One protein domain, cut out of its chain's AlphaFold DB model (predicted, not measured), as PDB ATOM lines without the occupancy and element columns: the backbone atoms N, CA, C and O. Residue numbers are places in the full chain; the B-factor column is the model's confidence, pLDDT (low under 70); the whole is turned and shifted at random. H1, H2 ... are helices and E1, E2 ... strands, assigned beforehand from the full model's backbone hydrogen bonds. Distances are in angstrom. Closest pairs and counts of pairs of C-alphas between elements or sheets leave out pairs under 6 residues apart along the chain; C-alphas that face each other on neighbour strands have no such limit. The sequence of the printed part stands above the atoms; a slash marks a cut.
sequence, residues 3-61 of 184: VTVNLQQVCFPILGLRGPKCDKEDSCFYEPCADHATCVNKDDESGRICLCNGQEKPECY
ATOM      1  N   VAL A   3     -44.674   0.769 -14.500       82.56
ATOM      2  CA  VAL A   3     -45.322   1.764 -13.635       82.56
ATOM      3  C   VAL A   3     -46.819   1.775 -13.911       82.56
ATOM      4  O   VAL A   3     -47.252   1.545 -15.037       82.56
ATOM      5  N   THR A   4     -47.620   2.027 -12.881       83.56
ATOM      6  CA  THR A   4     -49.072   2.152 -13.028       83.56
ATOM      7  C   THR A   4     -49.429   3.626 -13.155       83.56
ATOM      8  O   THR A   4     -49.167   4.402 -12.239       83.56
ATOM      9  N   VAL A   5     -50.049   4.007 -14.270       82.62
ATOM     10  CA  VAL A   5     -50.531   5.370 -14.534       82.62
ATOM     11  C   VAL A   5     -52.024   5.282 -14.833       82.62
ATOM     12  O   VAL A   5     -52.420   4.563 -15.742       82.62
ATOM     13  N   ASN A   6     -52.869   5.971 -14.059       83.25
ATOM     14  CA  ASN A   6     -54.333   5.959 -14.227       83.25
ATOM     15  C   ASN A   6     -54.944   4.545 -14.352       83.25
ATOM     16  O   ASN A   6     -55.764   4.298 -15.228       83.25
ATOM     17  N   LEU A   7     -54.534   3.609 -13.482       79.12
ATOM     18  CA  LEU A   7     -54.961   2.194 -13.484       79.12
ATOM     19  C   LEU A   7     -54.511   1.368 -14.706       79.12
ATOM     20  O   LEU A   7     -54.866   0.195 -14.807       79.12
ATOM     21  N   GLN A   8     -53.681   1.927 -15.588       78.50
ATOM     22  CA  GLN A   8     -53.082   1.222 -16.718       78.50
ATOM     23  C   GLN A   8     -51.601   0.931 -16.446       78.50
ATOM     24  O   GLN A   8     -50.867   1.787 -15.946       78.50
ATOM     25  N   GLN A   9     -51.153  -0.290 -16.754       81.31
ATOM     26  CA  GLN A   9     -49.733  -0.637 -16.681       81.31
ATOM     27  C   GLN A   9     -49.009  -0.085 -17.908       81.31
ATOM     28  O   GLN A   9     -49.395  -0.358 -19.043       81.31
ATOM     29  N   VAL A  10     -47.955   0.686 -17.663       82.62
ATOM     30  CA  VAL A  10     -47.045   1.204 -18.682       82.62
ATOM     31  C   VAL A  10     -45.703   0.503 -18.501       82.62
ATOM     32  O   VAL A  10     -45.080   0.585 -17.436       82.62
ATOM     33  N   CYS A  11     -45.271  -0.218 -19.531       86.44
ATOM     34  CA  CYS A  11     -44.002  -0.936 -19.524       86.44
ATOM     35  C   CYS A  11     -42.829   0.043 -19.597       86.44
ATOM     36  O   CYS A  11     -42.925   1.096 -20.228       86.44
ATOM     37  N   PHE A  12     -41.710  -0.288 -18.943       84.31
ATOM     38  CA  PHE A  12     -40.504   0.527 -19.079       84.31
ATOM     39  C   PHE A  12     -39.971   0.414 -20.517       84.31
ATOM     40  O   PHE A  12     -39.649  -0.701 -20.933       84.31
ATOM     41  N   PRO A  13     -39.819   1.532 -21.257       72.50
ATOM     42  CA  PRO A  13     -39.480   1.493 -22.682       72.50
ATOM     43  C   PRO A  13     -38.166   0.771 -22.987       72.50
ATOM     44  O   PRO A  13     -38.065   0.073 -23.983       72.50
ATOM     45  N   ILE A  14     -37.175   0.882 -22.097       78.75
ATOM     46  CA  ILE A  14     -35.836   0.299 -22.286       78.75
ATOM     47  C   ILE A  14     -35.819  -1.234 -22.323       78.75
ATOM     48  O   ILE A  14     -34.790  -1.821 -22.638       78.75
ATOM     49  N   LEU A  15     -36.921  -1.879 -21.939       84.00
ATOM     50  CA  LEU A  15     -36.998  -3.330 -21.830       84.00
ATOM     51  C   LEU A  15     -37.629  -3.992 -23.047       84.00
ATOM     52  O   LEU A  15     -37.639  -5.211 -23.063       84.00
ATOM     53  N   GLY A  16     -38.178  -3.242 -24.011       87.50
ATOM     54  CA  GLY A  16     -38.823  -3.838 -25.187       87.50
ATOM     55  C   GLY A  16     -39.984  -4.779 -24.852       87.50
ATOM     56  O   GLY A  16     -40.212  -5.756 -25.557       87.50
ATOM     57  N   LEU A  17     -40.696  -4.516 -23.751       89.88
ATOM     58  CA  LEU A  17     -41.838  -5.314 -23.305       89.88
ATOM     59  C   LEU A  17     -43.144  -4.559 -23.533       89.88
ATOM     60  O   LEU A  17     -43.218  -3.345 -23.327       89.88
ATOM     61  N   ARG A  18     -44.193  -5.299 -23.888       87.56
ATOM     62  CA  ARG A  18     -45.537  -4.777 -24.152       87.56
ATOM     63  C   ARG A  18     -46.623  -5.596 -23.457       87.56
ATOM     64  O   ARG A  18     -46.382  -6.635 -22.845       87.56
ATOM     65  N   GLY A  19     -47.859  -5.137 -23.628       86.12
ATOM     66  CA  GLY A  19     -49.050  -5.785 -23.091       86.12
ATOM     67  C   GLY A  19     -49.382  -5.331 -21.667       86.12
ATOM     68  O   GLY A  19     -48.584  -4.668 -21.008       86.12
ATOM     69  N   PRO A  20     -50.575  -5.686 -21.166       83.94
ATOM     70  CA  PRO A  20     -51.098  -5.175 -19.900       83.94
ATOM     71  C   PRO A  20     -50.359  -5.697 -18.665       83.94
ATOM     72  O   PRO A  20     -50.654  -5.221 -17.575       83.94
ATOM     73  N   LYS A  21     -49.471  -6.688 -18.825       86.75
ATOM     74  CA  LYS A  21     -48.617  -7.261 -17.775       86.75
ATOM     75  C   LYS A  21     -47.120  -7.084 -18.048       86.75
ATOM     76  O   LYS A  21     -46.310  -7.498 -17.220       86.75
ATOM     77  N   CYS A  22     -46.753  -6.478 -19.181       87.19
ATOM     78  CA  CYS A  22     -45.367  -6.367 -19.644       87.19
ATOM     79  C   CYS A  22     -44.645  -7.722 -19.695       87.19
ATOM     80  O   CYS A  22     -43.517  -7.845 -19.229       87.19
ATOM     81  N   ASP A  23     -45.331  -8.740 -20.205       87.75
ATOM     82  CA  ASP A  23     -44.878 -10.130 -20.304       87.75
ATOM     83  C   ASP A  23     -44.648 -10.587 -21.751       87.75
ATOM     84  O   ASP A  23     -44.160 -11.692 -21.966       87.75
ATOM     85  N   LYS A  24     -44.968  -9.739 -22.734       89.75
ATOM     86  CA  LYS A  24     -44.766 -10.016 -24.159       89.75
ATOM     87  C   LYS A  24     -43.609  -9.203 -24.706       89.75
ATOM     88  O   LYS A  24     -43.515  -8.009 -24.415       89.75
ATOM     89  N   GLU A  25     -42.797  -9.822 -25.551       91.25
ATOM     90  CA  GLU A  25     -41.797  -9.097 -26.328       91.25
ATOM     91  C   GLU A  25     -42.468  -8.153 -27.334       91.25
ATOM     92  O   GLU A  25     -43.527  -8.436 -27.914       91.25
ATOM     93  N   ASP A  26     -41.846  -6.994 -27.506       92.19
ATOM     94  CA  ASP A  26     -42.180  -6.027 -28.533       92.19
ATOM     95  C   ASP A  26     -41.183  -6.157 -29.686       92.19
ATOM     96  O   ASP A  26     -40.107  -5.557 -29.693       92.19
ATOM     97  N   SER A  27     -41.539  -6.955 -30.689       94.81
ATOM     98  CA  SER A  27     -40.710  -7.138 -31.880       94.81
ATOM     99  C   SER A  27     -40.507  -5.828 -32.646       94.81
ATOM    100  O   SER A  27     -39.482  -5.670 -33.298       94.81
ATOM    101  N   CYS A  28     -41.428  -4.863 -32.535       95.06
ATOM    102  CA  CYS A  28     -41.258  -3.532 -33.123       95.06
ATOM    103  C   CYS A  28     -40.200  -2.686 -32.408       95.06
ATOM    104  O   CYS A  28     -39.638  -1.778 -33.018       95.06
ATOM    105  N   PHE A  29     -39.924  -2.973 -31.133       92.94
ATOM    106  CA  PHE A  29     -38.846  -2.331 -30.388       92.94
ATOM    107  C   PHE A  29     -37.478  -2.908 -30.768       92.94
ATOM    108  O   PHE A  29     -36.537  -2.155 -31.007       92.94
ATOM    109  N   TYR A  30     -37.364  -4.237 -30.827       92.69
ATOM    110  CA  TYR A  30     -36.087  -4.907 -31.099       92.69
ATOM    111  C   TYR A  30     -35.697  -4.897 -32.571       92.69
ATOM    112  O   TYR A  30     -34.516  -4.824 -32.907       92.69
ATOM    113  N   GLU A  31     -36.687  -4.962 -33.448       94.06
ATOM    114  CA  GLU A  31     -36.491  -4.982 -34.880       94.06
ATOM    115  C   GLU A  31     -37.382  -3.897 -35.500       94.06
ATOM    116  O   GLU A  31     -38.468  -4.180 -35.988       94.06
ATOM    117  N   PRO A  32     -36.994  -2.617 -35.471       94.06
ATOM    118  CA  PRO A  32     -37.821  -1.569 -36.062       94.06
ATOM    119  C   PRO A  32     -38.031  -1.794 -37.573       94.06
ATOM    120  O   PRO A  32     -37.263  -2.495 -38.239       94.06
ATOM    121  N   CYS A  33     -39.106  -1.228 -38.119       95.75
ATOM    122  CA  CYS A  33     -39.331  -1.169 -39.566       95.75
ATOM    123  C   CYS A  33     -38.470  -0.072 -40.212       95.75
ATOM    124  O   CYS A  33     -37.809   0.692 -39.510       95.75
ATOM    125  N   ALA A  34     -38.468  -0.001 -41.546       93.12
ATOM    126  CA  ALA A  34     -37.855   1.113 -42.263       93.12
ATOM    127  C   ALA A  34     -38.491   2.455 -41.858       93.12
ATOM    128  O   ALA A  34     -39.629   2.501 -41.378       93.12
ATOM    129  N   ASP A  35     -37.758   3.548 -42.075       89.31
ATOM    130  CA  ASP A  35     -38.245   4.886 -41.756       89.31
ATOM    131  C   ASP A  35     -39.618   5.145 -42.390       89.31
ATOM    132  O   ASP A  35     -39.893   4.782 -43.536       89.31
ATOM    133  N   HIS A  36     -40.490   5.772 -41.601       89.94
ATOM    134  CA  HIS A  36     -41.885   6.078 -41.923       89.94
ATOM    135  C   HIS A  36     -42.833   4.880 -42.102       89.94
ATOM    136  O   HIS A  36     -44.033   5.099 -42.278       89.94
ATOM    137  N   ALA A  37     -42.355   3.634 -42.048       95.50
ATOM    138  CA  ALA A  37     -43.230   2.468 -42.075       95.50
ATOM    139  C   ALA A  37     -43.945   2.274 -40.727       95.50
ATOM    140  O   ALA A  37     -43.404   2.548 -39.652       95.50
ATOM    141  N   THR A  38     -45.167   1.746 -40.775       96.50
ATOM    142  CA  THR A  38     -45.921   1.375 -39.573       96.50
ATOM    143  C   THR A  38     -45.530  -0.032 -39.143       96.50
ATOM    144  O   THR A  38     -45.685  -0.979 -39.915       96.50
ATOM    145  N   CYS A  39     -45.073  -0.185 -37.900       97.06
ATOM    146  CA  CYS A  39     -44.790  -1.494 -37.319       97.06
ATOM    147  C   CYS A  39     -45.989  -2.048 -36.546       97.06
ATOM    148  O   CYS A  39     -46.597  -1.343 -35.739       97.06
ATOM    149  N   VAL A  40     -46.297  -3.327 -36.763       96.81
ATOM    150  CA  VAL A  40     -47.348  -4.063 -36.053       96.81
ATOM    151  C   VAL A  40     -46.765  -5.361 -35.498       96.81
ATOM    152  O   VAL A  40     -46.208  -6.164 -36.240       96.81
ATOM    153  N   ASN A  41     -46.900  -5.590 -34.191       95.31
ATOM    154  CA  ASN A  41     -46.551  -6.876 -33.578       95.31
ATOM    155  C   ASN A  41     -47.528  -7.959 -34.055       95.31
ATOM    156  O   ASN A  41     -48.736  -7.722 -34.060       95.31
ATOM    157  N   LYS A  42     -47.031  -9.149 -34.407       94.75
ATOM    158  CA  LYS A  42     -47.903 -10.276 -34.754       94.75
ATOM    159  C   LYS A  42     -48.601 -10.829 -33.511       94.75
ATOM    160  O   LYS A  42     -48.031 -10.865 -32.417       94.75
ATOM    161  N   ASP A  43     -49.839 -11.282 -33.691       90.50
ATOM    162  CA  ASP A  43     -50.656 -11.831 -32.602       90.50
ATOM    163  C   ASP A  43     -50.125 -13.171 -32.076       90.50
ATOM    164  O   ASP A  43     -50.289 -13.477 -30.896       90.50
ATOM    165  N   ASP A  44     -49.462 -13.944 -32.938       92.69
ATOM    166  CA  ASP A  44     -48.869 -15.252 -32.636       92.69
ATOM    167  C   ASP A  44     -47.459 -15.171 -32.030       92.69
ATOM    168  O   ASP A  44     -46.813 -16.200 -31.849       92.69
ATOM    169  N   GLU A  45     -46.978 -13.960 -31.731       88.31
ATOM    170  CA  GLU A  45     -45.655 -13.705 -31.144       88.31
ATOM    171  C   GLU A  45     -44.483 -14.159 -32.041       88.31
ATOM    172  O   GLU A  45     -43.338 -14.187 -31.602       88.31
ATOM    173  N   SER A  46     -44.731 -14.432 -33.331       91.94
ATOM    174  CA  SER A  46     -43.696 -14.841 -34.297       91.94
ATOM    175  C   SER A  46     -42.848 -13.684 -34.848       91.94
ATOM    176  O   SER A  46     -42.052 -13.880 -35.769       91.94
ATOM    177  N   GLY A  47     -43.030 -12.467 -34.330       93.94
ATOM    178  CA  GLY A  47     -42.303 -11.275 -34.751       93.94
ATOM    179  C   GLY A  47     -43.224 -10.093 -35.053       93.94
ATOM    180  O   GLY A  47     -44.199  -9.820 -34.350       93.94
ATOM    181  N   ARG A  48     -42.918  -9.390 -36.146       95.88
ATOM    182  CA  ARG A  48     -43.608  -8.168 -36.581       95.88
ATOM    183  C   ARG A  48     -44.030  -8.217 -38.047       95.88
ATOM    184  O   ARG A  48     -43.555  -9.056 -38.808       95.88
ATOM    185  N   ILE A  49     -44.875  -7.266 -38.424       97.06
ATOM    186  CA  ILE A  49     -45.227  -6.913 -39.797       97.06
ATOM    187  C   ILE A  49     -44.895  -5.434 -39.995       97.06
ATOM    188  O   ILE A  49     -45.267  -4.596 -39.168       97.06
ATOM    189  N   CYS A  50     -44.218  -5.118 -41.096       97.19
ATOM    190  CA  CYS A  50     -43.926  -3.747 -41.498       97.19
ATOM    191  C   CYS A  50     -44.828  -3.320 -42.655       97.19
ATOM    192  O   CYS A  50     -44.874  -3.987 -43.687       97.19
ATOM    193  N   LEU A  51     -45.536  -2.200 -42.488       96.50
ATOM    194  CA  LEU A  51     -46.525  -1.710 -43.443       96.50
ATOM    195  C   LEU A  51     -46.118  -0.355 -44.028       96.50
ATOM    196  O   LEU A  51     -45.988   0.628 -43.301       96.50
ATOM    197  N   CYS A  52     -46.032  -0.276 -45.352       95.06
ATOM    198  CA  CYS A  52     -45.899   0.972 -46.100       95.06
ATOM    199  C   CYS A  52     -47.264   1.311 -46.677       95.06
ATOM    200  O   CYS A  52     -47.843   0.510 -47.414       95.06
ATOM    201  N   ASN A  53     -47.806   2.483 -46.341       92.88
ATOM    202  CA  ASN A  53     -49.152   2.883 -46.770       92.88
ATOM    203  C   ASN A  53     -50.220   1.796 -46.488       92.88
ATOM    204  O   ASN A  53     -51.127   1.575 -47.287       92.88
ATOM    205  N   GLY A  54     -50.082   1.083 -45.362       95.56
ATOM    206  CA  GLY A  54     -51.003   0.022 -44.938       95.56
ATOM    207  C   GLY A  54     -50.807  -1.346 -45.606       95.56
ATOM    208  O   GLY A  54     -51.610  -2.241 -45.360       95.56
ATOM    209  N   GLN A  55     -49.769  -1.536 -46.426       95.56
ATOM    210  CA  GLN A  55     -49.475  -2.813 -47.086       95.56
ATOM    211  C   GLN A  55     -48.123  -3.373 -46.653       95.56
ATOM    212  O   GLN A  55     -47.147  -2.630 -46.560       95.56
ATOM    213  N   GLU A  56     -48.059  -4.687 -46.445       95.62
ATOM    214  CA  GLU A  56     -46.796  -5.375 -46.193       95.62
ATOM    215  C   GLU A  56     -46.022  -5.530 -47.500       95.62
ATOM    216  O   GLU A  56     -46.499  -6.158 -48.449       95.62
ATOM    217  N   LYS A  57     -44.830  -4.935 -47.551       94.75
ATOM    218  CA  LYS A  57     -43.938  -4.998 -48.708       94.75
ATOM    219  C   LYS A  57     -42.471  -5.076 -48.270       94.75
ATOM    220  O   LYS A  57     -42.159  -4.647 -47.158       94.75
ATOM    221  N   PRO A  58     -41.564  -5.593 -49.119       92.75
ATOM    222  CA  PRO A  58     -40.142  -5.696 -48.791       92.75
ATOM    223  C   PRO A  58     -39.493  -4.360 -48.408       92.75
ATOM    224  O   PRO A  58     -38.736  -4.321 -47.444       92.75
ATOM    225  N   GLU A  59     -39.840  -3.266 -49.091       93.25
ATOM    226  CA  GLU A  59     -39.340  -1.908 -48.810       93.25
ATOM    227  C   GLU A  59     -39.665  -1.379 -47.408       93.25
ATOM    228  O   GLU A  59     -39.016  -0.461 -46.919       93.25
ATOM    229  N   CYS A  60     -40.642  -1.979 -46.731       95.44
ATOM    230  CA  CYS A  60     -41.033  -1.586 -45.381       95.44
ATOM    231  C   CYS A  60     -40.083  -2.132 -44.317       95.44
ATOM    232  O   CYS A  60     -40.154  -1.727 -43.155       95.44
ATOM    233  N   TYR A  61     -39.216  -3.070 -44.694       94.69
ATOM    234  CA  TYR A  61     -38.238  -3.675 -43.809       94.69
ATOM    235  C   TYR A  61     -36.879  -2.968 -43.934       94.69
ATOM    236  O   TYR A  61     -36.510  -2.505 -45.016       94.69
TER     237      TYR A  61
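This is residues 3 to 61 of the 184 residues of an uncharacterized protein of Schistosoma mattheei (UniProt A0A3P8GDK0). With little regular structure, the domain is an elongated chain of loops with a small hairpin, E1 and E2, at one end and another, E3 and E4, in the other half beside the short helix H1. The 59 printed residues run E1, E2, H1, E3, E4, mostly strand, with 20 in named elements; both two-stranded sheets are antiparallel. The whole is only just loose, close to compact, with a radius of gyration of the C-alphas of 12.9 A and spans of 37 by 21 by 18 A.

E1, residues 3 to 5, and E2, residues 8 to 11, form a hairpin, with N 5 and O 8 2.9 A apart. H1, residues 27 to 30, is too short for an O i to N i+4 pair; its 1 O i to N i+3 pair is not within hydrogen-bond range. E3, residues 38 to 41, and E4, residues 48 to 52, form a hairpin at 160 degrees, with N 40 and O 49 2.9 A apart. The closest C-alphas of H1 and E3, Cys 28 and Cys 39, are 5.9 A apart. E2 is apart from E3 and E4.

E1 begins at C-alpha 3 (-45.322, 1.764, -13.635). E4, 13.4 A long, ends at C-alpha 52 (-45.899, 0.972, -46.100).

The farthest C-alphas, Asn 6 and Pro 58, are 39.1 A apart. The link E2 to H1, 15 residues, is long. The printed part has no cut, and no printed residue is under 70 in pLDDT.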